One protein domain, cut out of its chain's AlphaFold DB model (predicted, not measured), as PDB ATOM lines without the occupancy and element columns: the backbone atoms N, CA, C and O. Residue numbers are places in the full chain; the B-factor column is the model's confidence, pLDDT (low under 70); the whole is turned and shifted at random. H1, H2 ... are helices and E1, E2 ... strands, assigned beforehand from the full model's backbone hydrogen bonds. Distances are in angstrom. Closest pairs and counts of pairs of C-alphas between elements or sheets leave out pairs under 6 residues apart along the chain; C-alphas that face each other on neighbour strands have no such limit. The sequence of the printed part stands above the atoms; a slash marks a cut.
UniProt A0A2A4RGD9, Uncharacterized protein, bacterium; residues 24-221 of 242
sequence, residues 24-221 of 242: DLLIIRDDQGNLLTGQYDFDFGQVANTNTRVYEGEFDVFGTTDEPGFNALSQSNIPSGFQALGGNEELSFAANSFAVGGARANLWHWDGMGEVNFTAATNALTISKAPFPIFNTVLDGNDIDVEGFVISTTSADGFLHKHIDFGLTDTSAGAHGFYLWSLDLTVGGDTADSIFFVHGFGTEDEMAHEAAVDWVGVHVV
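What this domain is: This is residues 24 to 221 of the 242 residues of an uncharacterized protein of bacterium (UniProt A0A2A4RGD9). A strongly twisted six-stranded sheet, with long E15 running through it, lies between two other sheets, each partly face to face with it: the strongly twisted sheet E3 E2 E1 E5 E13 and the small sheet E11 E10 E14. Helix H1 covers part of the large sheet, over E15 and E16, and the small hairpin E7 and E8 lies at one end of the long axis. The printed part has 198 residues, with sixteen named strands and then one named helix; it is mostly strand, though under half of the residues are in named elements. The large sheet is branched, the five-stranded one mixed, the three-stranded one antiparallel. The whole is compact, with a radius of gyration of the C-alphas of 16.4 A and spans of 46 by 35 by 32 A.

How they stand to each other: E15, residues 177 to 187, has E6, residues 90 to 95, and E9, residues 108 to 110, on one side and E16, residues 195 to 201, on the other side, antiparallel to it; N 184 and O 94, N 108 and O 180, and N 179 and O 199 are within hydrogen-bond range at 2.9, 2.8 and 2.8 A. E12, residues 146 to 153, is antiparallel to E6, with N 95 and O 146 at 2.9 A. E4, residues 54 to 58, is parallel to E16, with N 55 and O 196 at 2.8 A. H1, residues 206 to 219, is on this sheet at a height of 8.4 A, along the strands, at 25 degrees to E16 on the local plane; their closest C-alphas, Val 213 and Val 198, are 6.3 A apart. In H1 every O i to N i+4 pair is within hydrogen-bond range. E1, residues 24 to 30, E2, residues 35 to 41, and E3, residues 46 to 49, form a meander, each the antiparallel neighbour of the one before, with N 38 and O 26 at 2.8 A and N 48 and O 39 at 2.9 A. E5, residues 70 to 72, is parallel to E1, with N 27 and O 71 at 2.8 A, and antiparallel to E13, residues 160 to 162, with N 70 and O 162 at 2.8 A. E13 runs on at 33 degrees into E14, residues 165 to 168. E10, residues 125 to 129, is antiparallel to E14, with N 126 and O 167 at 2.8 A, and forms a hairpin with E11, residues 135 to 139, with N 127 and O 137 at 2.9 A. These three sheets form a stack, face to face in turn: the facing parts are 9.0 A centre to centre for the large and five-stranded sheets and 8.0 A for the large and three-stranded ones. E6 runs on at 42 degrees into E7, residues 98 to 100, which forms a hairpin with E8, residues 103 to 105, with N 100 and O 103 at 3.0 A.

Where its parts are: E15 runs 32.1 A from C-alpha 177 at (-37.225, -3.995, -31.594) to C-alpha 187. E12 is 21.0 A long, E16 19.7 A and H1 19.6 A. E1 begins at C-alpha 24 (-19.401, 4.537, -41.660), and H1 ends at C-alpha 219 (-42.278, 8.264, -44.884).

The domain as a whole: The two C-alphas farthest apart, those of Gly 114 and Ala 156, are 48.8 A apart. The printed part has no cut; the links E4 to E5, E5 to E6 and E9 to E10 are long. The mean pLDDT of the printed part is 96.5, and no printed residue is under 70.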
ATOM      1  N   ASP A  24     -19.353   3.320 -42.457       95.94
ATOM      2  CA  ASP A  24     -19.401   4.537 -41.660       95.94
ATOM      3  C   ASP A  24     -20.166   5.622 -42.423       95.94
ATOM      4  O   ASP A  24     -20.126   5.731 -43.661       95.94
ATOM      5  N   LEU A  25     -20.812   6.498 -41.662       97.94
ATOM      6  CA  LEU A  25     -21.375   7.729 -42.175       97.94
ATOM      7  C   LEU A  25     -20.264   8.599 -42.757       97.94
ATOM      8  O   LEU A  25     -19.308   8.955 -42.078       97.94
ATOM      9  N   LEU A  26     -20.417   8.997 -44.014       98.50
ATOM     10  CA  LEU A  26     -19.493   9.890 -44.704       98.50
ATOM     11  C   LEU A  26     -20.042  11.321 -44.711       98.50
ATOM     12  O   LEU A  26     -21.160  11.530 -45.168       98.50
ATOM     13  N   ILE A  27     -19.251  12.308 -44.289       98.56
ATOM     14  CA  ILE A  27     -19.552  13.738 -44.439       98.56
ATOM     15  C   ILE A  27     -18.638  14.339 -45.509       98.56
ATOM     16  O   ILE A  27     -17.410  14.247 -45.421       98.56
ATOM     17  N   ILE A  28     -19.238  14.959 -46.523       98.31
ATOM     18  CA  ILE A  28     -18.554  15.550 -47.684       98.31
ATOM     19  C   ILE A  28     -19.265  16.824 -48.129       98.31
ATOM     20  O   ILE A  28     -20.343  17.146 -47.635       98.31
ATOM     21  N   ARG A  29     -18.682  17.549 -49.085       98.25
ATOM     22  CA  ARG A  29     -19.345  18.670 -49.755       98.25
ATOM     23  C   ARG A  29     -19.606  18.358 -51.224       98.25
ATOM     24  O   ARG A  29     -18.821  17.643 -51.850       98.25
ATOM     25  N   ASP A  30     -20.684  18.894 -51.780       96.94
ATOM     26  CA  ASP A  30     -20.886  18.900 -53.233       96.94
ATOM     27  C   ASP A  30     -19.978  19.929 -53.936       96.94
ATOM     28  O   ASP A  30     -19.146  20.604 -53.318       96.94
ATOM     29  N   ASP A  31     -20.102  20.052 -55.257       95.44
ATOM     30  CA  ASP A  31     -19.332  21.010 -56.048       95.44
ATOM     31  C   ASP A  31     -19.744  22.476 -55.819       95.44
ATOM     32  O   ASP A  31     -18.987  23.379 -56.191       95.44
ATOM     33  N   GLN A  32     -20.885  22.732 -55.171       95.75
ATOM     34  CA  GLN A  32     -21.307  24.059 -54.712       95.75
ATOM     35  C   GLN A  32     -20.895  24.362 -53.262       95.75
ATOM     36  O   GLN A  32     -21.059  25.498 -52.816       95.75
ATOM     37  N   GLY A  33     -20.317  23.391 -52.553       95.94
ATOM     38  CA  GLY A  33     -19.876  23.518 -51.168       95.94
ATOM     39  C   GLY A  33     -20.942  23.172 -50.125       95.94
ATOM     40  O   GLY A  33     -20.658  23.324 -48.936       95.94
ATOM     41  N   ASN A  34     -22.129  22.698 -50.520       96.62
ATOM     42  CA  ASN A  34     -23.167  22.292 -49.570       96.62
ATOM     43  C   ASN A  34     -22.754  21.004 -48.857       96.62
ATOM     44  O   ASN A  34     -22.178  20.108 -49.475       96.62
ATOM     45  N   LEU A  35     -23.066  20.909 -47.564       97.62
ATOM     46  CA  LEU A  35     -22.750  19.737 -46.755       97.62
ATOM     47  C   LEU A  35     -23.709  18.586 -47.087       97.62
ATOM     48  O   LEU A  35     -24.927  18.748 -47.040       97.62
ATOM     49  N   LEU A  36     -23.146  17.423 -47.398       97.38
ATOM     50  CA  LEU A  36     -23.862  16.193 -47.709       97.38
ATOM     51  C   LEU A  36     -23.413  15.060 -46.790       97.38
ATOM     52  O   LEU A  36     -22.303  15.061 -46.250       97.38
ATOM     53  N   THR A  37     -24.287  14.070 -46.667       97.81
ATOM     54  CA  THR A  37     -24.042  12.830 -45.937       97.81
ATOM     55  C   THR A  37     -24.155  11.634 -46.880       97.81
ATOM     56  O   THR A  37     -24.937  11.620 -47.829       97.81
ATOM     57  N   GLY A  38     -23.303  10.639 -46.671       96.94
ATOM     58  CA  GLY A  38     -23.149   9.460 -47.513       96.94
ATOM     59  C   GLY A  38     -22.681   8.261 -46.700       96.94
ATOM     60  O   GLY A  38     -22.794   8.250 -45.475       96.94
ATOM     61  N   GLN A  39     -22.113   7.268 -47.370       97.00
ATOM     62  CA  GLN A  39     -21.531   6.081 -46.753       97.00
ATOM     63  C   GLN A  39     -20.141   5.824 -47.318       97.00
ATOM     64  O   GLN A  39     -19.932   5.872 -48.538       97.00
ATOM     65  N   TYR A  40     -19.198   5.530 -46.432       96.44
ATOM     66  CA  TYR A  40     -17.875   5.055 -46.797       96.44
ATOM     67  C   TYR A  40     -17.671   3.648 -46.264       96.44
ATOM     68  O   TYR A  40     -17.821   3.388 -45.076       96.44
ATOM     69  N   ASP A  41     -17.297   2.761 -47.168       94.38
ATOM     70  CA  ASP A  41     -17.056   1.364 -46.885       94.38
ATOM     71  C   ASP A  41     -15.558   1.163 -46.634       94.38
ATOM     72  O   ASP A  41     -14.729   1.302 -47.545       94.38
ATOM     73  N   PHE A  42     -15.208   0.880 -45.380       90.06
ATOM     74  CA  PHE A  42     -13.821   0.672 -44.968       90.06
ATOM     75  C   PHE A  42     -13.265  -0.688 -45.391       90.06
ATOM     76  O   PHE A  42     -12.049  -0.797 -45.577       90.06
ATOM     77  N   ASP A  43     -14.121  -1.686 -45.608       89.81
ATOM     78  CA  ASP A  43     -13.707  -3.018 -46.051       89.81
ATOM     79  C   ASP A  43     -13.238  -2.985 -47.508       89.81
ATOM     80  O   ASP A  43     -12.242  -3.617 -47.877       89.81
ATOM     81  N   PHE A  44     -13.917  -2.191 -48.339       90.69
ATOM     82  CA  PHE A  44     -13.581  -2.018 -49.754       90.69
ATOM     83  C   PHE A  44     -12.766  -0.752 -50.042       90.69
ATOM     84  O   PHE A  44     -12.243  -0.597 -51.150       90.69
ATOM     85  N   GLY A  45     -12.619   0.141 -49.062       93.00
ATOM     86  CA  GLY A  45     -11.860   1.383 -49.186       93.00
ATOM     87  C   GLY A  45     -12.448   2.338 -50.225       93.00
ATOM     88  O   GLY A  45     -11.703   2.928 -51.013       93.00
ATOM     89  N   GLN A  46     -13.777   2.452 -50.274       94.69
ATOM     90  CA  GLN A  46     -14.480   3.226 -51.295       94.69
ATOM     91  C   GLN A  46     -15.704   3.958 -50.744       94.69
ATOM     92  O   GLN A  46     -16.354   3.525 -49.797       94.69
ATOM     93  N   VAL A  47     -16.061   5.067 -51.391       96.00
ATOM     94  CA  VAL A  47     -17.347   5.728 -51.148       96.00
ATOM     95  C   VAL A  47     -18.455   4.859 -51.741       96.00
ATOM     96  O   VAL A  47     -18.535   4.716 -52.961       96.00
ATOM     97  N   ALA A  48     -19.296   4.289 -50.880       94.81
ATOM     98  CA  ALA A  48     -20.424   3.453 -51.280       94.81
ATOM     99  C   ALA A  48     -21.593   4.305 -51.793       94.81
ATOM    100  O   ALA A  48     -22.216   3.979 -52.805       94.81
ATOM    101  N   ASN A  49     -21.863   5.432 -51.128       95.06
ATOM    102  CA  ASN A  49     -22.916   6.371 -51.503       95.06
ATOM    103  C   ASN A  49     -22.538   7.799 -51.073       95.06
ATOM    104  O   ASN A  49     -21.842   7.999 -50.083       95.06
ATOM    105  N   THR A  50     -22.985   8.803 -51.821       95.94
ATOM    106  CA  THR A  50     -22.727  10.235 -51.563       95.94
ATOM    107  C   THR A  50     -23.970  10.999 -51.105       95.94
ATOM    108  O   THR A  50     -23.901  12.205 -50.891       95.94
ATOM    109  N   ASN A  51     -25.104  10.305 -50.979       94.56
ATOM    110  CA  ASN A  51     -26.385  10.867 -50.576       94.56
ATOM    111  C   ASN A  51     -27.193   9.831 -49.774       94.56
ATOM    112  O   ASN A  51     -28.237   9.348 -50.222       94.56
ATOM    113  N   THR A  52     -26.674   9.454 -48.606       95.56
ATOM    114  CA  THR A  52     -27.342   8.557 -47.655       95.56
ATOM    115  C   THR A  52     -27.952   9.384 -46.536       95.56
ATOM    116  O   THR A  52     -27.327  10.302 -46.019       95.56
ATOM    117  N   ARG A  53     -29.195   9.069 -46.170       96.62
ATOM    118  CA  ARG A  53     -29.951   9.804 -45.144       96.62
ATOM    119  C   ARG A  53     -30.541   8.916 -44.060       96.62
ATOM    120  O   ARG A  53     -30.978   9.446 -43.045       96.62
ATOM    121  N   VAL A  54     -30.549   7.604 -44.272       97.56
ATOM    122  CA  VAL A  54     -30.965   6.607 -43.288       97.56
ATOM    123  C   VAL A  54     -29.788   5.673 -43.078       97.56
ATOM    124  O   VAL A  54     -29.242   5.149 -44.047       97.56
ATOM    125  N   TYR A  55     -29.393   5.524 -41.826       97.06
ATOM    126  CA  TYR A  55     -28.302   4.681 -41.377       97.06
ATOM    127  C   TYR A  55     -28.864   3.592 -40.476       97.06
ATOM    128  O   TYR A  55     -29.833   3.821 -39.753       97.06
ATOM    129  N   GLU A  56     -28.259   2.419 -40.520       95.31
ATOM    130  CA  GLU A  56     -28.637   1.283 -39.693       95.31
ATOM    131  C   GLU A  56     -27.486   0.885 -38.774       95.31
ATOM    132  O   GLU A  56     -26.327   1.210 -39.033       95.31
ATOM    133  N   GLY A  57     -27.828   0.215 -37.682       94.56
ATOM    134  CA  GLY A  57     -26.875  -0.300 -36.711       94.56
ATOM    135  C   GLY A  57     -27.564  -1.264 -35.756       94.56
ATOM    136  O   GLY A  57     -28.792  -1.300 -35.667       94.56
ATOM    137  N   GLU A  58     -26.782  -2.038 -35.020       95.81
ATOM    138  CA  GLU A  58     -27.304  -2.961 -34.020       95.81
ATOM    139  C   GLU A  58     -26.694  -2.656 -32.662       95.81
ATOM    140  O   GLU A  58     -25.479  -2.497 -32.522       95.81
ATOM    141  N   PHE A  59     -27.551  -2.578 -31.650       97.06
ATOM    142  CA  PHE A  59     -27.129  -2.612 -30.264       97.06
ATOM    143  C   PHE A  59     -26.717  -4.032 -29.886       97.06
ATOM    144  O   PHE A  59     -27.416  -5.003 -30.179       97.06
ATOM    145  N   ASP A  60     -25.617  -4.147 -29.149       95.94
ATOM    146  CA  ASP A  60     -25.216  -5.402 -28.542       95.94
ATOM    147  C   ASP A  60     -26.180  -5.839 -27.421       95.94
ATOM    148  O   ASP A  60     -27.159  -5.173 -27.073       95.94
ATOM    149  N   VAL A  61     -25.879  -6.976 -26.795       94.62
ATOM    150  CA  VAL A  61     -26.659  -7.527 -25.672       94.62
ATOM    151  C   VAL A  61     -26.767  -6.583 -24.462       94.62
ATOM    152  O   VAL A  61     -27.657  -6.752 -23.626       94.62
ATOM    153  N   PHE A  62     -25.889  -5.585 -24.346       96.06
ATOM    154  CA  PHE A  62     -25.921  -4.582 -23.283       96.06
ATOM    155  C   PHE A  62     -26.652  -3.301 -23.694       96.06
ATOM    156  O   PHE A  62     -26.700  -2.361 -22.900       96.06
ATOM    157  N   GLY A  63     -27.261  -3.272 -24.882       96.94
ATOM    158  CA  GLY A  63     -27.954  -2.098 -25.398       96.94
ATOM    159  C   GLY A  63     -26.989  -1.009 -25.845       96.94
ATOM    160  O   GLY A  63     -27.358   0.162 -25.795       96.94
ATOM    161  N   THR A  64     -25.756  -1.366 -26.214       97.44
ATOM    162  CA  THR A  64     -24.717  -0.413 -26.613       97.44
ATOM    163  C   THR A  64     -24.207  -0.677 -28.021       97.44
ATOM    164  O   THR A  64     -24.142  -1.819 -28.460       97.44
ATOM    165  N   THR A  65     -23.873   0.386 -28.742       96.88
ATOM    166  CA  THR A  65     -23.210   0.321 -30.048       96.88
ATOM    167  C   THR A  65     -22.447   1.613 -30.291       96.88
ATOM    168  O   THR A  65     -22.803   2.647 -29.727       96.88
ATOM    169  N   ASP A  66     -21.395   1.564 -31.095       96.62
ATOM    170  CA  ASP A  66     -20.652   2.728 -31.573       96.62
ATOM    171  C   ASP A  66     -20.787   2.934 -33.090       96.62
ATOM    172  O   ASP A  66     -20.117   3.796 -33.665       96.62
ATOM    173  N   GLU A  67     -21.714   2.194 -33.710       95.06
ATOM    174  CA  GLU A  67     -21.933   2.179 -35.151       95.06
ATOM    175  C   GLU A  67     -23.224   2.910 -35.581       95.06
ATOM    176  O   GLU A  67     -24.214   2.920 -34.837       95.06
ATOM    177  N   PRO A  68     -23.239   3.498 -36.797       96.31
ATOM    178  CA  PRO A  68     -22.071   3.695 -37.655       96.31
ATOM    179  C   PRO A  68     -21.133   4.781 -37.109       96.31
ATOM    180  O   PRO A  68     -21.566   5.771 -36.505       96.31
ATOM    181  N   GLY A  69     -19.845   4.652 -37.416       96.62
ATOM    182  CA  GLY A  69     -18.876   5.725 -37.212       96.62
ATOM    183  C   GLY A  69     -19.156   6.981 -38.048       96.62
ATOM    184  O   GLY A  69     -19.825   6.950 -39.080       96.62
ATOM    185  N   PHE A  70     -18.588   8.111 -37.625       98.31
ATOM    186  CA  PHE A  70     -18.554   9.371 -38.368       98.31
ATOM    187  C   PHE A  70     -17.217   9.500 -39.090       98.31
ATOM    188  O   PHE A  70     -16.152   9.467 -38.461       98.31
ATOM    189  N   ASN A  71     -17.269   9.718 -40.399       97.75
ATOM    190  CA  ASN A  71     -16.102   9.748 -41.262       97.75
ATOM    191  C   ASN A  71     -16.113  10.950 -42.218       97.75
ATOM    192  O   ASN A  71     -17.142  11.342 -42.757       97.75
ATOM    193  N   ALA A  72     -14.939  11.510 -42.477       98.31
ATOM    194  CA  ALA A  72     -14.676  12.454 -43.552       98.31
ATOM    195  C   ALA A  72     -13.332  12.104 -44.186       98.31
ATOM    196  O   ALA A  72     -12.368  11.785 -43.490       98.31
ATOM    197  N   LEU A  73     -13.254  12.164 -45.513       98.12
ATOM    198  CA  LEU A  73     -12.067  11.729 -46.246       98.12
ATOM    199  C   LEU A  73     -11.250  12.917 -46.749       98.12
ATOM    200  O   LEU A  73     -11.788  13.972 -47.078       98.12
ATOM    201  N   SER A  74      -9.943  12.698 -46.905       97.44
ATOM    202  CA  SER A  74      -9.083  13.630 -47.635       97.44
ATOM    203  C   SER A  74      -9.512  13.730 -49.105       97.44
ATOM    204  O   SER A  74     -10.004  12.760 -49.687       97.44
ATOM    205  N   GLN A  75      -9.246  14.867 -49.759       97.25
ATOM    206  CA  GLN A  75      -9.663  15.108 -51.152       97.25
ATOM    207  C   GLN A  75      -9.200  14.022 -52.138       97.25
ATOM    208  O   GLN A  75      -9.865  13.779 -53.142       97.25
ATOM    209  N   SER A  76      -8.072  13.358 -51.863       96.19
ATOM    210  CA  SER A  76      -7.532  12.298 -52.725       96.19
ATOM    211  C   SER A  76      -8.378  11.018 -52.753       96.19
ATOM    212  O   SER A  76      -8.243  10.221 -53.678       96.19
ATOM    213  N   ASN A  77      -9.261  10.844 -51.767       95.81
ATOM    214  CA  ASN A  77     -10.152   9.694 -51.615       95.81
ATOM    215  C   ASN A  77     -11.619  10.038 -51.922       95.81
ATOM    216  O   ASN A  77     -12.487   9.175 -51.817       95.81
ATOM    217  N   ILE A  78     -11.899  11.287 -52.304       95.75
ATOM    218  CA  ILE A  78     -13.238  11.768 -52.641       95.75
ATOM    219  C   ILE A  78     -13.475  11.632 -54.157       95.75
ATOM    220  O   ILE A  78     -12.618  12.047 -54.945       95.75
ATOM    221  N   PRO A  79     -14.621  11.079 -54.598       96.25
ATOM    222  CA  PRO A  79     -14.985  11.025 -56.011       96.25
ATOM    223  C   PRO A  79     -15.049  12.411 -56.667       96.25
ATOM    224  O   PRO A  79     -15.366  13.418 -56.036       96.25
ATOM    225  N   SER A  80     -14.805  12.473 -57.977       96.94
ATOM    226  CA  SER A  80     -14.949  13.717 -58.742       96.94
ATOM    227  C   SER A  80     -16.370  14.281 -58.645       96.94
ATOM    228  O   SER A  80     -17.329  13.523 -58.774       96.94
ATOM    229  N   GLY A  81     -16.495  15.602 -58.514       96.25
ATOM    230  CA  GLY A  81     -17.787  16.276 -58.316       96.25
ATOM    231  C   GLY A  81     -18.126  16.530 -56.846       96.25
ATOM    232  O   GLY A  81     -19.092  17.226 -56.569       96.25
ATOM    233  N   PHE A  82     -17.301  16.032 -55.926       98.12
ATOM    234  CA  PHE A  82     -17.404  16.293 -54.496       98.12
ATOM    235  C   PHE A  82     -16.098  16.886 -53.965       98.12
ATOM    236  O   PHE A  82     -15.032  16.793 -54.590       98.12
ATOM    237  N   GLN A  83     -16.186  17.496 -52.792       98.19
ATOM    238  CA  GLN A  83     -15.077  18.128 -52.098       98.19
ATOM    239  C   GLN A  83     -14.928  17.520 -50.701       98.19
ATOM    240  O   GLN A  83     -15.913  17.166 -50.047       98.19
ATOM    241  N   ALA A  84     -13.682  17.394 -50.249       98.12
ATOM    242  CA  ALA A  84     -13.395  17.106 -48.849       98.12
ATOM    243  C   ALA A  84     -13.832  18.271 -47.947       98.12
ATOM    244  O   ALA A  84     -14.012  19.403 -48.406       98.12
ATOM    245  N   LEU A  85     -13.966  17.993 -46.653       98.44
ATOM    246  CA  LEU A  85     -14.173  19.035 -45.651       98.44
ATOM    247  C   LEU A  85     -12.938  19.931 -45.522       98.44
ATOM    248  O   LEU A  85     -11.821  19.551 -45.892       98.44
ATOM    249  N   GLY A  86     -13.134  21.131 -44.977       97.94
ATOM    250  CA  GLY A  86     -12.022  21.997 -44.619       97.94
ATOM    251  C   GLY A  86     -11.221  21.397 -43.464       97.94
ATOM    252  O   GLY A  86     -11.723  20.603 -42.666       97.94
ATOM    253  N   GLY A  87      -9.947  21.773 -43.373       97.88
ATOM    254  CA  GLY A  87      -9.106  21.344 -42.265       97.88
ATOM    255  C   GLY A  87      -9.355  22.161 -40.998       97.88
ATOM    256  O   GLY A  87      -9.459  23.385 -41.058       97.88
ATOM    257  N   ASN A  88      -9.330  21.497 -39.843       98.00
ATOM    258  CA  ASN A  88      -9.626  22.085 -38.531       98.00
ATOM    259  C   ASN A  88     -11.074  22.594 -38.382       98.00
ATOM    260  O   ASN A  88     -11.321  23.557 -37.657       98.00
ATOM    261  N   GLU A  89     -12.027  21.959 -39.062       98.19
ATOM    262  CA  GLU A  89     -13.457  22.232 -38.905       98.19
ATOM    263  C   GLU A  89     -14.030  21.361 -37.784       98.19
ATOM    264  O   GLU A  89     -13.777  20.157 -37.721       98.19
ATOM    265  N   GLU A  90     -14.786  21.964 -36.868       98.38
ATOM    266  CA  GLU A  90     -15.518  21.215 -35.845       98.38
ATOM    267  C   GLU A  90     -16.738  20.535 -36.471       98.38
ATOM    268  O   GLU A  90     -17.525  21.191 -37.152       98.38
ATOM    269  N   LEU A  91     -16.887  19.236 -36.207       98.50
ATOM    270  CA  LEU A  91     -18.099  18.463 -36.452       98.50
ATOM    271  C   LEU A  91     -18.901  18.404 -35.152       98.50
ATOM    272  O   LEU A  91     -18.433  17.847 -34.153       98.50
ATOM    273  N   SER A  92     -20.113  18.935 -35.173       98.62
ATOM    274  CA  SER A  92     -21.079  18.870 -34.075       98.62
ATOM    275  C   SER A  92     -22.440  18.399 -34.573       98.62
ATOM    276  O   SER A  92     -22.660  18.251 -35.777       98.62
ATOM    277  N   PHE A  93     -23.354  18.144 -33.640       98.69
ATOM    278  CA  PHE A  93     -24.724  17.781 -33.975       98.69
ATOM    279  C   PHE A  93     -25.747  18.413 -33.030       98.69
ATOM    280  O   PHE A  93     -25.418  18.806 -31.909       98.69
ATOM    281  N   ALA A  94     -26.998  18.440 -33.479       98.56
ATOM    282  CA  ALA A  94     -28.189  18.525 -32.641       98.56
ATOM    283  C   ALA A  94     -29.093  17.325 -32.950       98.56
ATOM    284  O   ALA A  94     -29.094  16.837 -34.080       98.56
ATOM    285  N   ALA A  95     -29.815  16.815 -31.956       98.38
ATOM    286  CA  ALA A  95     -30.769  15.729 -32.149       98.38
ATOM    287  C   ALA A  95     -32.187  16.294 -32.243       98.38
ATOM    288  O   ALA A  95     -32.597  17.091 -31.397       98.38
ATOM    289  N   ASN A  96     -32.945  15.870 -33.251       97.88
ATOM    290  CA  ASN A  96     -34.233  16.493 -33.547       97.88
ATOM    291  C   ASN A  96     -35.412  15.644 -33.087       97.88
ATOM    292  O   ASN A  96     -35.431  14.419 -33.238       97.88
ATOM    293  N   SER A  97     -36.454  16.336 -32.641       98.38
ATOM    294  CA  SER A  97     -37.816  15.833 -32.663       98.38
ATOM    295  C   SER A  97     -38.414  16.005 -34.063       98.38
ATOM    296  O   SER A  97     -38.327  17.058 -34.703       98.38
ATOM    297  N   PHE A  98     -39.074  14.969 -34.564       98.38
ATOM    298  CA  PHE A  98     -39.737  14.993 -35.871       98.38
ATOM    299  C   PHE A  98     -41.087  14.303 -35.789       98.38
ATOM    300  O   PHE A  98     -41.449  13.799 -34.735       98.38
ATOM    301  N   ALA A  99     -41.875  14.352 -36.863       98.00
ATOM    302  CA  ALA A  99     -43.227  13.810 -36.866       98.00
ATOM    303  C   ALA A  99     -43.277  12.403 -37.474       98.00
ATOM    304  O   ALA A  99     -42.808  12.200 -38.591       98.00
ATOM    305  N   VAL A 100     -43.935  11.472 -36.782       97.31
ATOM    306  CA  VAL A 100     -44.296  10.140 -37.287       97.31
ATOM    307  C   VAL A 100     -45.736   9.846 -36.873       97.31
ATOM    308  O   VAL A 100     -46.125  10.064 -35.726       97.31
ATOM    309  N   GLY A 101     -46.575   9.418 -37.822       92.19
ATOM    310  CA  GLY A 101     -47.956   9.010 -37.526       92.19
ATOM    311  C   GLY A 101     -48.840  10.096 -36.887       92.19
ATOM    312  O   GLY A 101     -49.835   9.778 -36.244       92.19
ATOM    313  N   GLY A 102     -48.487  11.380 -37.035       94.00
ATOM    314  CA  GLY A 102     -49.202  12.507 -36.421       94.00
ATOM    315  C   GLY A 102     -48.796  12.832 -34.977       94.00
ATOM    316  O   GLY A 102     -49.310  13.800 -34.418       94.00
ATOM    317  N   ALA A 103     -47.870  12.073 -34.390       97.62
ATOM    318  CA  ALA A 103     -47.183  12.426 -33.153       97.62
ATOM    319  C   ALA A 103     -45.809  13.035 -33.469       97.62
ATOM    320  O   ALA A 103     -45.324  12.927 -34.597       97.62
ATOM    321  N   ARG A 104     -45.177  13.654 -32.470       98.44
ATOM    322  CA  ARG A 104     -43.786  14.100 -32.542       98.44
ATOM    323  C   ARG A 104     -42.994  13.563 -31.353       98.44
ATOM    324  O   ARG A 104     -43.535  13.505 -30.252       98.44
ATOM    325  N   ALA A 105     -41.751  13.166 -31.598       98.69
ATOM    326  CA  ALA A 105     -40.823  12.641 -30.601       98.69
ATOM    327  C   ALA A 105     -39.378  12.742 -31.113       98.69
ATOM    328  O   ALA A 105     -39.150  12.779 -32.327       98.69
ATOM    329  N   ASN A 106     -38.417  12.774 -30.189       98.50
ATOM    330  CA  ASN A 106     -36.976  12.712 -30.459       98.50
ATOM    331  C   ASN A 106     -36.409  11.276 -30.463       98.50
ATOM    332  O   ASN A 106     -35.292  11.062 -30.923       98.50
ATOM    333  N   LEU A 107     -37.188  10.294 -30.000       98.69
ATOM    334  CA  LEU A 107     -36.868   8.869 -30.057       98.69
ATOM    335  C   LEU A 107     -38.145   8.063 -30.300       98.69
ATOM    336  O   LEU A 107     -39.155   8.225 -29.611       98.69
ATOM    337  N   TRP A 108     -38.078   7.171 -31.275       98.69
ATOM    338  CA  TRP A 108     -39.173   6.313 -31.695       98.69
ATOM    339  C   TRP A 108     -38.813   4.848 -31.482       98.69
ATOM    340  O   TRP A 108     -37.643   4.484 -31.543       98.69
ATOM    341  N   HIS A 109     -39.820   4.007 -31.268       98.44
ATOM    342  CA  HIS A 109     -39.679   2.563 -31.112       98.44
ATOM    343  C   HIS A 109     -40.777   1.818 -31.877       98.44
ATOM    344  O   HIS A 109     -41.944   2.227 -31.881       98.44
ATOM    345  N   TRP A 110     -40.384   0.730 -32.530       98.25
ATOM    346  CA  TRP A 110     -41.259  -0.287 -33.104       98.25
ATOM    347  C   TRP A 110     -40.773  -1.652 -32.616       98.25
ATOM    348  O   TRP A 110     -39.579  -1.919 -32.631       98.25
ATOM    349  N   ASP A 111     -41.679  -2.533 -32.202       97.19
ATOM    350  CA  ASP A 111     -41.340  -3.847 -31.636       97.19
ATOM    351  C   ASP A 111     -40.840  -4.874 -32.670       97.19
ATOM    352  O   ASP A 111     -40.527  -6.007 -32.310       97.19
ATOM    353  N   GLY A 112     -40.770  -4.494 -33.949       96.62
ATOM    354  CA  GLY A 112     -40.351  -5.371 -35.042       96.62
ATOM    355  C   GLY A 112     -41.432  -6.347 -35.508       96.62
ATOM    356  O   GLY A 112     -41.169  -7.181 -36.371       96.62
ATOM    357  N   MET A 113     -42.653  -6.262 -34.972       95.88
ATOM    358  CA  MET A 113     -43.736  -7.187 -35.294       95.88
ATOM    359  C   MET A 113     -44.803  -6.522 -36.166       95.88
ATOM    360  O   MET A 113     -45.292  -5.427 -35.887       95.88
ATOM    361  N   GLY A 114     -45.243  -7.237 -37.205       96.00
ATOM    362  CA  GLY A 114     -46.326  -6.786 -38.081       96.00
ATOM    363  C   GLY A 114     -45.898  -5.689 -39.060       96.00
ATOM    364  O   GLY A 114     -44.808  -5.742 -39.618       96.00
ATOM    365  N   GLU A 115     -46.794  -4.737 -39.332       97.19
ATOM    366  CA  GLU A 115     -46.466  -3.575 -40.166       97.19
ATOM    367  C   GLU A 115     -45.589  -2.589 -39.386       97.19
ATOM    368  O   GLU A 115     -45.823  -2.367 -38.195       97.19
ATOM    369  N   VAL A 116     -44.624  -1.961 -40.069       98.31
ATOM    370  CA  VAL A 116     -43.756  -0.935 -39.470       98.31
ATOM    371  C   VAL A 116     -44.616   0.192 -38.902       98.31
ATOM    372  O   VAL A 116     -45.319   0.892 -39.635       98.31
ATOM    373  N   ASN A 117     -44.552   0.364 -37.584       97.31
ATOM    374  CA  ASN A 117     -45.361   1.343 -36.872       97.31
ATOM    375  C   ASN A 117     -44.596   1.907 -35.673       97.31
ATOM    376  O   ASN A 117     -44.760   1.466 -34.535       97.31
ATOM    377  N   PHE A 118     -43.757   2.902 -35.947       98.38
ATOM    378  CA  PHE A 118     -43.019   3.623 -34.922       98.38
ATOM    379  C   PHE A 118     -43.950   4.444 -34.024       98.38
ATOM    380  O   PHE A 118     -44.773   5.235 -34.489       98.38
ATOM    381  N   THR A 119     -43.770   4.294 -32.715       98.12
ATOM    382  CA  THR A 119     -44.429   5.092 -31.675       98.12
ATOM    383  C   THR A 119     -43.382   5.770 -30.797       98.12
ATOM    384  O   THR A 119     -42.217   5.382 -30.833       98.12
ATOM    385  N   ALA A 120     -43.753   6.820 -30.062       98.25
ATOM    386  CA  ALA A 120     -42.805   7.495 -29.176       98.25
ATOM    387  C   ALA A 120     -42.237   6.490 -28.163       98.25
ATOM    388  O   ALA A 120     -42.998   5.782 -27.495       98.25
ATOM    389  N   ALA A 121     -40.911   6.411 -28.077       97.62
ATOM    390  CA  ALA A 121     -40.256   5.481 -27.175       97.62
ATOM    391  C   ALA A 121     -40.525   5.870 -25.717       97.62
ATOM    392  O   ALA A 121     -40.570   7.044 -25.366       97.62
ATOM    393  N   THR A 122     -40.679   4.873 -24.848       96.12
ATOM    394  CA  THR A 122     -40.709   5.082 -23.389       96.12
ATOM    395  C   THR A 122     -39.350   4.834 -22.732       96.12
ATOM    396  O   THR A 122     -39.200   5.042 -21.530       96.12
ATOM    397  N   ASN A 123     -38.387   4.330 -23.508       94.81
ATOM    398  CA  ASN A 123     -36.987   4.164 -23.129       94.81
ATOM    399  C   ASN A 123     -36.207   5.444 -23.466       94.81
ATOM    400  O   ASN A 123     -36.706   6.289 -24.207       94.81
ATOM    401  N   ALA A 124     -34.978   5.557 -22.971       97.44
ATOM    402  CA  ALA A 124     -34.060   6.608 -23.369       97.44
ATOM    403  C   ALA A 124     -32.820   6.051 -24.081       97.44
ATOM    404  O   ALA A 124     -32.327   4.966 -23.763       97.44
ATOM    405  N   LEU A 125     -32.313   6.833 -25.030       98.44
ATOM    406  CA  LEU A 125     -31.064   6.630 -25.747       98.44
ATOM    407  C   LEU A 125     -30.074   7.711 -25.315       98.44
ATOM    408  O   LEU A 125     -30.330   8.902 -25.481       98.44
ATOM    409  N   THR A 126     -28.931   7.301 -24.781       98.31
ATOM    410  CA  THR A 126     -27.805   8.190 -24.496       98.31
ATOM    411  C   THR A 126     -26.846   8.175 -25.677       98.31
ATOM    412  O   THR A 126     -26.371   7.112 -26.061       98.31
ATOM    413  N   ILE A 127     -26.526   9.349 -26.211       98.31
ATOM    414  CA  ILE A 127     -25.437   9.548 -27.172       98.31
ATOM    415  C   ILE A 127     -24.283  10.180 -26.406       98.31
ATOM    416  O   ILE A 127     -24.479  11.185 -25.719       98.31
ATOM    417  N   SER A 128     -23.077   9.629 -26.489       98.06
ATOM    418  CA  SER A 128     -21.957  10.115 -25.688       98.06
ATOM    419  C   SER A 128     -20.594   9.888 -26.321       98.06
ATOM    420  O   SER A 128     -20.448   9.145 -27.279       98.06
ATOM    421  N   LYS A 129     -19.571  10.557 -25.790       96.44
ATOM    422  CA  LYS A 129     -18.173  10.251 -26.108       96.44
ATOM    423  C   LYS A 129     -17.271  10.499 -24.909       96.44
ATOM    424  O   LYS A 129     -17.625  11.209 -23.962       96.44
ATOM    425  N   ALA A 130     -16.041  10.006 -24.991       90.50
ATOM    426  CA  ALA A 130     -15.027  10.294 -23.988       90.50
ATOM    427  C   ALA A 130     -14.637  11.795 -23.943       90.50
ATOM    428  O   ALA A 130     -14.457  12.427 -24.990       90.50
ATOM    429  N   PRO A 131     -14.393  12.362 -22.745       88.75
ATOM    430  CA  PRO A 131     -14.675  11.796 -21.425       88.75
ATOM    431  C   PRO A 131     -16.175  11.814 -21.072       88.75
ATOM    432  O   PRO A 131     -16.793  12.874 -20.986       88.75
ATOM    433  N   PHE A 132     -16.738  10.650 -20.752       82.38
ATOM    434  CA  PHE A 132     -18.065  10.537 -20.147       82.38
ATOM    435  C   PHE A 132     -17.996  10.876 -18.639       82.38
ATOM    436  O   PHE A 132     -17.016  10.498 -17.988       82.38
ATOM    437  N   PRO A 133     -18.986  11.574 -18.045       85.56
ATOM    438  CA  PRO A 133     -20.242  12.048 -18.636       85.56
ATOM    439  C   PRO A 133     -20.180  13.489 -19.171       85.56
ATOM    440  O   PRO A 133     -21.211  14.138 -19.273       85.56
ATOM    441  N   ILE A 134     -19.003  14.043 -19.475       91.94
ATOM    442  CA  ILE A 134     -18.896  15.459 -19.877       91.94
ATOM    443  C   ILE A 134     -19.581  15.703 -21.225       91.94
ATOM    444  O   ILE A 134     -20.266  16.707 -21.388       91.94
ATOM    445  N   PHE A 135     -19.422  14.775 -22.168       94.69
ATOM    446  CA  PHE A 135     -20.071  14.830 -23.473       94.69
ATOM    447  C   PHE A 135     -21.140  13.747 -23.556       94.69
ATOM    448  O   PHE A 135     -20.836  12.592 -23.853       94.69
ATOM    449  N   ASN A 136     -22.379  14.121 -23.247       97.44
ATOM    450  CA  ASN A 136     -23.537  13.263 -23.446       97.44
ATOM    451  C   ASN A 136     -24.775  14.093 -23.804       97.44
ATOM    452  O   ASN A 136     -24.875  15.256 -23.416       97.44
ATOM    453  N   THR A 137     -25.705  13.468 -24.517       97.75
ATOM    454  CA  THR A 137     -27.073  13.948 -24.693       97.75
ATOM    455  C   THR A 137     -28.036  12.765 -24.620       97.75
ATOM    456  O   THR A 137     -27.629  11.627 -24.865       97.75
ATOM    457  N   VAL A 138     -29.293  13.011 -24.248       98.25
ATOM    458  CA  VAL A 138     -30.286  11.953 -24.005       98.25
ATOM    459  C   VAL A 138     -31.549  12.228 -24.809       98.25
ATOM    460  O   VAL A 138     -32.112  13.317 -24.720       98.25
ATOM    461  N   LEU A 139     -31.999  11.224 -25.559       98.62
ATOM    462  CA  LEU A 139     -33.283  11.202 -26.260       98.62
ATOM    463  C   LEU A 139     -34.221  10.280 -25.491       98.62
ATOM    464  O   LEU A 139     -33.814   9.191 -25.104       98.62
ATOM    465  N   ASP A 140     -35.453  10.701 -25.243       98.00
ATOM    466  CA  ASP A 140     -36.350  10.066 -24.267       98.00
ATOM    467  C   ASP A 140     -37.794   9.914 -24.765       98.00
ATOM    468  O   ASP A 140     -38.702   9.627 -23.987       98.00
ATOM    469  N   GLY A 141     -38.014  10.138 -26.061       98.19
ATOM    470  CA  GLY A 141     -39.320  10.043 -26.704       98.19
ATOM    471  C   GLY A 141     -40.182  11.298 -26.575       98.19
ATOM    472  O   GLY A 141     -41.306  11.311 -27.077       98.19
ATOM    473  N   ASN A 142     -39.685  12.374 -25.956       98.38
ATOM    474  CA  ASN A 142     -40.414  13.639 -25.875       98.38
ATOM    475  C   ASN A 142     -40.355  14.445 -27.187       98.38
ATOM    476  O   ASN A 142     -39.434  14.315 -27.991       98.38
ATOM    477  N   ASP A 143     -41.333  15.333 -27.384       98.31
ATOM    478  CA  ASP A 143     -41.402  16.284 -28.510       98.31
ATOM    479  C   ASP A 143     -40.516  17.520 -28.265       98.31
ATOM    480  O   ASP A 143     -40.997  18.653 -28.188       98.31
ATOM    481  N   ILE A 144     -39.226  17.293 -28.013       98.31
ATOM    482  CA  ILE A 144     -38.251  18.352 -27.748       98.31
ATOM    483  C   ILE A 144     -36.941  18.013 -28.460       98.31
ATOM    484  O   ILE A 144     -36.394  16.924 -28.271       98.31
ATOM    485  N   ASP A 145     -36.441  18.964 -29.248       98.50
ATOM    486  CA  ASP A 145     -35.097  18.910 -29.825       98.50
ATOM    487  C   ASP A 145     -34.053  19.001 -28.708       98.50
ATOM    488  O   ASP A 145     -34.202  19.775 -27.758       98.50
ATOM    489  N   VAL A 146     -32.981  18.226 -28.825       98.44
ATOM    490  CA  VAL A 146     -31.952  18.123 -27.792       98.44
ATOM    491  C   VAL A 146     -30.624  18.614 -28.352       98.44
ATOM    492  O   VAL A 146     -30.155  18.161 -29.397       98.44
ATOM    493  N   GLU A 147     -30.002  19.558 -27.646       98.19
ATOM    494  CA  GLU A 147     -28.669  20.037 -27.999       98.19
ATOM    495  C   GLU A 147     -27.659  18.881 -27.918       98.19
ATOM    496  O   GLU A 147     -27.671  18.084 -26.974       98.19
ATOM    497  N   GLY A 148     -26.804  18.761 -28.933       97.75
ATOM    498  CA  GLY A 148     -25.727  17.781 -28.951       97.75
ATOM    499  C   GLY A 148     -24.413  18.367 -28.442       97.75
ATOM    500  O   GLY A 148     -24.364  19.223 -27.561       97.75
ATOM    501  N   PHE A 149     -23.312  17.878 -28.998       98.19
ATOM    502  CA  PHE A 149     -21.966  18.333 -28.664       98.19
ATOM    503  C   PHE A 149     -21.049  18.258 -29.888       98.19
ATOM    504  O   PHE A 149     -21.385  17.667 -30.914       98.19
ATOM    505  N   VAL A 150     -19.852  18.840 -29.780       98.06
ATOM    506  CA  VAL A 150     -18.794  18.671 -30.787       98.06
ATOM    507  C   VAL A 150     -18.266  17.241 -30.714       98.06
ATOM    508  O   VAL A 150     -17.652  16.867 -29.712       98.06
ATOM    509  N   ILE A 151     -18.466  16.446 -31.765       97.75
ATOM    510  CA  ILE A 151     -17.939  15.083 -31.900       97.75
ATOM    511  C   ILE A 151     -16.412  15.151 -31.953       97.75
ATOM    512  O   ILE A 151     -15.723  14.604 -31.085       97.75
ATOM    513  N   SER A 152     -15.871  15.885 -32.927       98.00
ATOM    514  CA  SER A 152     -14.432  16.099 -33.081       98.00
ATOM    515  C   SER A 152     -14.131  17.241 -34.053       98.00
ATOM    516  O   SER A 152     -15.029  17.957 -34.479       98.00
ATOM    517  N   THR A 153     -12.857  17.401 -34.392       98.31
ATOM    518  CA  THR A 153     -12.359  18.395 -35.341       98.31
ATOM    519  C   THR A 153     -11.613  17.661 -36.451       98.31
ATOM    520  O   THR A 153     -10.830  16.754 -36.152       98.31
ATOM    521  N   THR A 154     -11.849  18.025 -37.711       98.56
ATOM    522  CA  THR A 154     -11.122  17.450 -38.853       98.56
ATOM    523  C   THR A 154      -9.622  17.747 -38.749       98.56
ATOM    524  O   THR A 154      -9.200  18.776 -38.210       98.56
ATOM    525  N   SER A 155      -8.783  16.853 -39.269       98.38
ATOM    526  CA  SER A 155      -7.349  17.107 -39.434       98.38
ATOM    527  C   SER A 155      -7.094  18.202 -40.473       98.38
ATOM    528  O   SER A 155      -8.004  18.683 -41.140       98.38
ATOM    529  N   ALA A 156      -5.834  18.613 -40.637       98.06
ATOM    530  CA  ALA A 156      -5.460  19.701 -41.546       98.06
ATOM    531  C   ALA A 156      -5.821  19.454 -43.028       98.06
ATOM    532  O   ALA A 156      -5.911  20.407 -43.796       98.06
ATOM    533  N   ASP A 157      -6.009  18.198 -43.422       97.31
ATOM    534  CA  ASP A 157      -6.407  17.748 -44.758       97.31
ATOM    535  C   ASP A 157      -7.899  17.381 -44.869       97.31
ATOM    536  O   ASP A 157      -8.310  16.822 -45.887       97.31
ATOM    537  N   GLY A 158      -8.702  17.693 -43.844       97.94
ATOM    538  CA  GLY A 158     -10.150  17.466 -43.836       97.94
ATOM    539  C   GLY A 158     -10.578  16.062 -43.399       97.94
ATOM    540  O   GLY A 158     -11.773  15.780 -43.372       97.94
ATOM    541  N   PHE A 159      -9.635  15.186 -43.038       98.31
ATOM    542  CA  PHE A 159      -9.949  13.830 -42.594       98.31
ATOM    543  C   PHE A 159     -10.520  13.801 -41.166       98.31
ATOM    544  O   PHE A 159     -10.115  14.561 -40.282       98.31
ATOM    545  N   LEU A 160     -11.457  12.891 -40.917       98.19
ATOM    546  CA  LEU A 160     -12.016  12.602 -39.600       98.19
ATOM    547  C   LEU A 160     -12.457  11.141 -39.582       98.19
ATOM    548  O   LEU A 160     -13.118  10.711 -40.506       98.19
ATOM    549  N   HIS A 161     -12.134  10.402 -38.524       97.50
ATOM    550  CA  HIS A 161     -12.691   9.071 -38.254       97.50
ATOM    551  C   HIS A 161     -12.968   8.993 -36.764       97.50
ATOM    552  O   HIS A 161     -12.031   9.036 -35.950       97.50
ATOM    553  N   LYS A 162     -14.246   8.978 -36.389       97.69
ATOM    554  CA  LYS A 162     -14.674   9.027 -34.991       97.69
ATOM    555  C   LYS A 162     -15.886   8.162 -34.751       97.69
ATOM    556  O   LYS A 162     -16.884   8.277 -35.440       97.69
ATOM    557  N   HIS A 163     -15.775   7.359 -33.713       96.75
ATOM    558  CA  HIS A 163     -16.852   6.552 -33.177       96.75
ATOM    559  C   HIS A 163     -17.300   7.210 -31.865       96.75
ATOM    560  O   HIS A 163     -16.465   7.750 -31.123       96.75
ATOM    561  N   ILE A 164     -18.611   7.274 -31.647       97.69
ATOM    562  CA  ILE A 164     -19.238   7.782 -30.421       97.69
ATOM    563  C   ILE A 164     -20.188   6.708 -29.909       97.69
ATOM    564  O   ILE A 164     -20.693   5.916 -30.693       97.69
ATOM    565  N   ASP A 165     -20.435   6.689 -28.610       97.94
ATOM    566  CA  ASP A 165     -21.197   5.625 -27.975       97.94
ATOM    567  C   ASP A 165     -22.696   5.951 -27.975       97.94
ATOM    568  O   ASP A 165     -23.115   7.038 -27.553       97.94
ATOM    569  N   PHE A 166     -23.507   4.972 -28.359       98.12
ATOM    570  CA  PHE A 166     -24.960   4.965 -28.255       98.12
ATOM    571  C   PHE A 166     -25.377   3.911 -27.227       98.12
ATOM    572  O   PHE A 166     -24.950   2.763 -27.313       98.12
ATOM    573  N   GLY A 167     -26.214   4.275 -26.255       97.81
ATOM    574  CA  GLY A 167     -26.616   3.368 -25.177       97.81
ATOM    575  C   GLY A 167     -28.083   3.495 -24.779       97.81
ATOM    576  O   GLY A 167     -28.529   4.577 -24.391       97.81
ATOM    577  N   LEU A 168     -28.824   2.389 -24.820       97.50
ATOM    578  CA  LEU A 168     -30.188   2.292 -24.298       97.50
ATOM    579  C   LEU A 168     -30.187   2.196 -22.768       97.50
ATOM    580  O   LEU A 168     -29.380   1.486 -22.169       97.50
ATOM    581  N   THR A 169     -31.117   2.894 -22.115       93.12
ATOM    582  CA  THR A 169     -31.204   2.891 -20.643       93.12
ATOM    583  C   THR A 169     -31.940   1.681 -20.064       93.12
ATOM    584  O   THR A 169     -31.643   1.263 -18.946       93.12
ATOM    585  N   ASP A 170     -32.891   1.122 -20.808       90.25
ATOM    586  CA  ASP A 170     -33.611  -0.110 -20.487       90.25
ATOM    587  C   ASP A 170     -33.294  -1.167 -21.549       90.25
ATOM    588  O   ASP A 170     -33.486  -0.937 -22.740       90.25
ATOM    589  N   THR A 171     -32.804  -2.319 -21.102       92.25
ATOM    590  CA  THR A 171     -32.445  -3.474 -21.937       92.25
ATOM    591  C   THR A 171     -33.323  -4.690 -21.641       92.25
ATOM    592  O   THR A 171     -32.973  -5.829 -21.951       92.25
ATOM    593  N   SER A 172     -34.470  -4.478 -20.994       92.50
ATOM    594  CA  SER A 172     -35.455  -5.524 -20.738       92.50
ATOM    595  C   SER A 172     -36.134  -6.002 -22.026       92.50
ATOM    596  O   SER A 172     -36.101  -5.339 -23.057       92.50
ATOM    597  N   ALA A 173     -36.827  -7.144 -21.962       81.69
ATOM    598  CA  ALA A 173     -37.505  -7.725 -23.126       81.69
ATOM    599  C   ALA A 173     -38.526  -6.779 -23.795       81.69
ATOM    600  O   ALA A 173     -38.792  -6.905 -24.983       81.69
ATOM    601  N   GLY A 174     -39.100  -5.832 -23.041       82.25
ATOM    602  CA  GLY A 174     -40.021  -4.827 -23.585       82.25
ATOM    603  C   GLY A 174     -39.339  -3.743 -24.426       82.25
ATOM    604  O   GLY A 174     -40.027  -3.025 -25.141       82.25
ATOM    605  N   ALA A 175     -38.012  -3.635 -24.346       89.75
ATOM    606  CA  ALA A 175     -37.202  -2.712 -25.131       89.75
ATOM    607  C   ALA A 175     -36.755  -3.307 -26.479       89.75
ATOM    608  O   ALA A 175     -36.173  -2.597 -27.290       89.75
ATOM    609  N   HIS A 176     -37.011  -4.594 -26.744       97.06
ATOM    610  CA  HIS A 176     -36.604  -5.216 -28.006       97.06
ATOM    611  C   HIS A 176     -37.345  -4.593 -29.199       97.06
ATOM    612  O   HIS A 176     -38.502  -4.180 -29.077       97.06
ATOM    613  N   GLY A 177     -36.686  -4.540 -30.352       97.62
ATOM    614  CA  GLY A 177     -37.225  -3.995 -31.594       97.62
ATOM    615  C   GLY A 177     -36.273  -2.994 -32.240       97.62
ATOM    616  O   GLY A 177     -35.060  -3.092 -32.089       97.62
ATOM    617  N   PHE A 178     -36.833  -2.026 -32.954       98.50
ATOM    618  CA  PHE A 178     -36.102  -1.020 -33.713       98.50
ATOM    619  C   PHE A 178     -36.336   0.370 -33.135       98.50
ATOM    620  O   PHE A 178     -37.471   0.772 -32.869       98.50
ATOM    621  N   TYR A 179     -35.252   1.118 -32.981       98.69
ATOM    622  CA  TYR A 179     -35.242   2.490 -32.504       98.69
ATOM    623  C   TYR A 179     -34.934   3.444 -33.643       98.69
ATOM    624  O   TYR A 179     -33.950   3.264 -34.352       98.69
ATOM    625  N   LEU A 180     -35.752   4.481 -33.784       98.75
ATOM    626  CA  LEU A 180     -35.604   5.492 -34.822       98.75
ATOM    627  C   LEU A 180     -35.375   6.871 -34.192       98.75
ATOM    628  O   LEU A 180     -36.128   7.308 -33.323       98.75
ATOM    629  N   TRP A 181     -34.339   7.568 -34.642       98.75
ATOM    630  CA  TRP A 181     -33.960   8.901 -34.166       98.75
ATOM    631  C   TRP A 181     -33.225   9.676 -35.269       98.75
ATOM    632  O   TRP A 181     -32.965   9.130 -36.341       98.75
ATOM    633  N   SER A 182     -32.951  10.967 -35.054       98.69
ATOM    634  CA  SER A 182     -32.376  11.831 -36.095       98.69
ATOM    635  C   SER A 182     -31.387  12.860 -35.568       98.69
ATOM    636  O   SER A 182     -31.539  13.333 -34.438       98.69
ATOM    637  N   LEU A 183     -30.428  13.241 -36.415       98.50
ATOM    638  CA  LEU A 183     -29.442  14.288 -36.152       98.50
ATOM    639  C   LEU A 183     -29.397  15.323 -37.278       98.50
ATOM    640  O   LEU A 183     -29.475  14.962 -38.450       98.50
ATOM    641  N   ASP A 184     -29.129  16.574 -36.920       98.38
ATOM    642  CA  ASP A 184     -28.596  17.593 -37.826       98.38
ATOM    643  C   ASP A 184     -27.092  17.717 -37.591       98.38
ATOM    644  O   ASP A 184     -26.659  18.071 -36.492       98.38
ATOM    645  N   LEU A 185     -26.286  17.427 -38.614       98.62
ATOM    646  CA  LEU A 185     -24.829  17.539 -38.532       98.62
ATOM    647  C   LEU A 185     -24.377  18.918 -38.992       98.62
ATOM    648  O   LEU A 185     -24.775  19.379 -40.060       98.62
ATOM    649  N   THR A 186     -23.513  19.557 -38.208       98.75
ATOM    650  CA  THR A 186     -22.922  20.856 -38.543       98.75
ATOM    651  C   THR A 186     -21.408  20.747 -38.646       98.75
ATOM    652  O   THR A 186     -20.756  20.225 -37.741       98.75
ATOM    653  N   VAL A 187     -20.848  21.270 -39.739       98.50
ATOM    654  CA  VAL A 187     -19.404  21.358 -39.979       98.50
ATOM    655  C   VAL A 187     -19.048  22.761 -40.446       98.50
ATOM    656  O   VAL A 187     -19.588  23.256 -41.433       98.50
ATOM    657  N   GLY A 188     -18.127  23.421 -39.740       93.44
ATOM    658  CA  GLY A 188     -17.649  24.752 -40.142       93.44
ATOM    659  C   GLY A 188     -18.739  25.837 -40.166       93.44
ATOM    660  O   GLY A 188     -18.546  26.882 -40.778       93.44
ATOM    661  N   GLY A 189     -19.873  25.599 -39.496       94.50
ATOM    662  CA  GLY A 189     -21.047  26.479 -39.488       94.50
ATOM    663  C   GLY A 189     -22.110  26.148 -40.540       94.50
ATOM    664  O   GLY A 189     -23.192  26.726 -40.476       94.50
ATOM    665  N   ASP A 190     -21.840  25.213 -41.453       97.31
ATOM    666  CA  ASP A 190     -22.826  24.701 -42.406       97.31
ATOM    667  C   ASP A 190     -23.521  23.469 -41.831       97.31
ATOM    668  O   ASP A 190     -22.861  22.583 -41.286       97.31
ATOM    669  N   THR A 191     -24.841  23.391 -41.980       97.62
ATOM    670  CA  THR A 191     -25.650  22.270 -41.489       97.62
ATOM    671  C   THR A 191     -26.128  21.427 -42.666       97.62
ATOM    672  O   THR A 191     -26.690  21.960 -43.624       97.62
ATOM    673  N   ALA A 192     -25.878  20.119 -42.610       96.81
ATOM    674  CA  ALA A 192     -26.435  19.162 -43.555       96.81
ATOM    675  C   ALA A 192     -27.922  18.959 -43.264       96.81
ATOM    676  O   ALA A 192     -28.385  19.156 -42.141       96.81
ATOM    677  N   ASP A 193     -28.668  18.500 -44.259       96.44
ATOM    678  CA  ASP A 193     -30.019  18.031 -44.000       96.44
ATOM    679  C   ASP A 193     -30.029  16.855 -42.986       96.44
ATOM    680  O   ASP A 193     -29.111  16.028 -42.973       96.44
ATOM    681  N   SER A 194     -31.113  16.716 -42.212       97.50
ATOM    682  CA  SER A 194     -31.214  15.732 -41.123       97.50
ATOM    683  C   SER A 194     -30.975  14.289 -41.563       97.50
ATOM    684  O   SER A 194     -31.602  13.797 -42.503       97.50
ATOM    685  N   ILE A 195     -30.133  13.565 -40.847       97.94
ATOM    686  CA  ILE A 195     -29.953  12.122 -41.018       97.94
ATOM    687  C   ILE A 195     -30.791  11.362 -39.998       97.94
ATOM    688  O   ILE A 195     -31.110  11.884 -38.931       97.94
ATOM    689  N   PHE A 196     -31.123  10.122 -40.323       98.56
ATOM    690  CA  PHE A 196     -31.928   9.240 -39.495       98.56
ATOM    691  C   PHE A 196     -31.162   7.956 -39.225       98.56
ATOM    692  O   PHE A 196     -30.461   7.457 -40.100       98.56
ATOM    693  N   PHE A 197     -31.331   7.420 -38.029       98.50
ATOM    694  CA  PHE A 197     -30.757   6.149 -37.617       98.50
ATOM    695  C   PHE A 197     -31.889   5.185 -37.293       98.50
ATOM    696  O   PHE A 197     -32.861   5.584 -36.651       98.50
ATOM    697  N   VAL A 198     -31.750   3.934 -37.718       98.31
ATOM    698  CA  VAL A 198     -32.609   2.814 -37.336       98.31
ATOM    699  C   VAL A 198     -31.731   1.772 -36.659       98.31
ATOM    700  O   VAL A 198     -31.002   1.051 -37.334       98.31
ATOM    701  N   HIS A 199     -31.775   1.709 -35.330       97.94
ATOM    702  CA  HIS A 199     -30.982   0.748 -34.563       97.94
ATOM    703  C   HIS A 199     -31.830  -0.424 -34.074       97.94
ATOM    704  O   HIS A 199     -32.839  -0.209 -33.400       97.94
ATOM    705  N   GLY A 200     -31.413  -1.651 -34.373       97.56
ATOM    706  CA  GLY A 200     -32.007  -2.868 -33.821       97.56
ATOM    707  C   GLY A 200     -31.497  -3.157 -32.408       97.56
ATOM    708  O   GLY A 200     -30.325  -2.946 -32.110       97.56
ATOM    709  N   PHE A 201     -32.363  -3.636 -31.515       97.94
ATOM    710  CA  PHE A 201     -31.979  -4.168 -30.207       97.94
ATOM    711  C   PHE A 201     -32.767  -5.437 -29.888       97.94
ATOM    712  O   PHE A 201     -33.998  -5.448 -29.934       97.94
ATOM    713  N   GLY A 202     -32.064  -6.511 -29.519       96.06
ATOM    714  CA  GLY A 202     -32.687  -7.759 -29.059       96.06
ATOM    715  C   GLY A 202     -33.553  -8.475 -30.109       96.06
ATOM    716  O   GLY A 202     -34.351  -9.347 -29.753       96.06
ATOM    717  N   THR A 203     -33.409  -8.107 -31.381       93.00
ATOM    718  CA  THR A 203     -34.029  -8.735 -32.550       93.00
ATOM    719  C   THR A 203     -32.935  -9.019 -33.574       93.00
ATOM    720  O   THR A 203     -32.041  -8.201 -33.729       93.00
ATOM    721  N   GLU A 204     -33.003 -10.177 -34.231       90.31
ATOM    722  CA  GLU A 204     -32.081 -10.605 -35.304       90.31
ATOM    723  C   GLU A 204     -32.848 -10.756 -36.642       90.31
ATOM    724  O   GLU A 204     -32.455 -11.506 -37.535       90.31
ATOM    725  N   ASP A 205     -34.034 -10.140 -36.745       94.38
ATOM    726  CA  ASP A 205     -34.872 -10.194 -37.947       94.38
ATOM    727  C   ASP A 205     -34.457  -9.111 -38.951       94.38
ATOM    728  O   ASP A 205     -35.019  -8.014 -38.979       94.38
ATOM    729  N   GLU A 206     -33.491  -9.451 -39.801       93.19
ATOM    730  CA  GLU A 206     -32.955  -8.525 -40.808       93.19
ATOM    731  C   GLU A 206     -33.980  -8.080 -41.836       93.19
ATOM    732  O   GLU A 206     -33.947  -6.947 -42.305       93.19
ATOM    733  N   MET A 207     -34.961  -8.929 -42.147       93.94
ATOM    734  CA  MET A 207     -36.033  -8.517 -43.048       93.94
ATOM    735  C   MET A 207     -36.899  -7.428 -42.413       93.94
ATOM    736  O   MET A 207     -37.373  -6.530 -43.111       93.94
ATOM    737  N   ALA A 208     -37.129  -7.501 -41.099       96.06
ATOM    738  CA  ALA A 208     -37.830  -6.453 -40.374       96.06
ATOM    739  C   ALA A 208     -36.983  -5.173 -40.265       96.06
ATOM    740  O   ALA A 208     -37.534  -4.079 -40.409       96.06
ATOM    741  N   HIS A 209     -35.664  -5.287 -40.079       95.94
ATOM    742  CA  HIS A 209     -34.764  -4.129 -40.034       95.94
ATOM    743  C   HIS A 209     -34.724  -3.396 -41.377       95.94
ATOM    744  O   HIS A 209     -35.003  -2.195 -41.426       95.94
ATOM    745  N   GLU A 210     -34.513  -4.126 -42.475       95.25
ATOM    746  CA  GLU A 210     -34.566  -3.586 -43.840       95.25
ATOM    747  C   GLU A 210     -35.919  -2.910 -44.111       95.25
ATOM    748  O   GLU A 210     -35.977  -1.793 -44.628       95.25
ATOM    749  N   ALA A 211     -37.026  -3.536 -43.690       96.38
ATOM    750  CA  ALA A 211     -38.356  -2.950 -43.829       96.38
ATOM    751  C   ALA A 211     -38.508  -1.636 -43.043       96.38
ATOM    752  O   ALA A 211     -39.161  -0.709 -43.530       96.38
ATOM    753  N   ALA A 212     -37.915  -1.529 -41.851       97.62
ATOM    754  CA  ALA A 212     -37.910  -0.291 -41.075       97.62
ATOM    755  C   ALA A 212     -37.097   0.812 -41.767       97.62
ATOM    756  O   ALA A 212     -37.580   1.941 -41.871       97.62
ATOM    757  N   VAL A 213     -35.905   0.493 -42.276       96.69
ATOM    758  CA  VAL A 213     -35.040   1.432 -43.010       96.69
ATOM    759  C   VAL A 213     -35.746   1.961 -44.261       96.69
ATOM    760  O   VAL A 213     -35.859   3.179 -44.441       96.69
ATOM    761  N   ASP A 214     -36.311   1.066 -45.074       95.88
ATOM    762  CA  ASP A 214     -37.081   1.423 -46.269       95.88
ATOM    763  C   ASP A 214     -38.293   2.294 -45.918       95.88
ATOM    764  O   ASP A 214     -38.572   3.308 -46.571       95.88
ATOM    765  N   TRP A 215     -39.014   1.937 -44.851       97.38
ATOM    766  CA  TRP A 215     -40.165   2.705 -44.393       97.38
ATOM    767  C   TRP A 215     -39.770   4.133 -43.998       97.38
ATOM    768  O   TRP A 215     -40.456   5.077 -44.401       97.38
ATOM    769  N   VAL A 216     -38.659   4.310 -43.274       97.50
ATOM    770  CA  VAL A 216     -38.132   5.628 -42.875       97.50
ATOM    771  C   VAL A 216     -37.744   6.450 -44.101       97.50
ATOM    772  O   VAL A 216     -38.130   7.619 -44.201       97.50
ATOM    773  N   GLY A 217     -37.064   5.836 -45.072       95.50
ATOM    774  CA  GLY A 217     -36.684   6.487 -46.327       95.50
ATOM    775  C   GLY A 217     -37.877   7.032 -47.120       95.50
ATOM    776  O   GLY A 217     -37.766   8.076 -47.760       95.50
ATOM    777  N   VAL A 218     -39.032   6.363 -47.054       94.81
ATOM    778  CA  VAL A 218     -40.249   6.763 -47.782       94.81
ATOM    779  C   VAL A 218     -41.126   7.745 -46.997       94.81
ATOM    780  O   VAL A 218     -41.715   8.647 -47.595       94.81
ATOM    781  N   HIS A 219     -41.263   7.563 -45.682       95.62
ATOM    782  CA  HIS A 219     -42.278   8.264 -44.884       95.62
ATOM    783  C   HIS A 219     -41.727   9.407 -44.036       95.62
ATOM    784  O   HIS A 219     -42.498  10.286 -43.644       95.62
ATOM    785  N   VAL A 220     -40.428   9.394 -43.733       96.31
ATOM    786  CA  VAL A 220     -39.807  10.333 -42.790       96.31
ATOM    787  C   VAL A 220     -38.819  11.252 -43.496       96.31
ATOM    788  O   VAL A 220     -38.864  12.463 -43.283       96.31
ATOM    789  N   VAL A 221     -37.953  10.703 -44.354       94.75
ATOM    790  CA  VAL A 221     -36.941  11.497 -45.062       94.75
ATOM    791  C   VAL A 221     -37.625  12.461 -46.041       94.75
ATOM    792  O   VAL A 221     -38.328  12.020 -46.955       94.75
TER     793      VAL A 221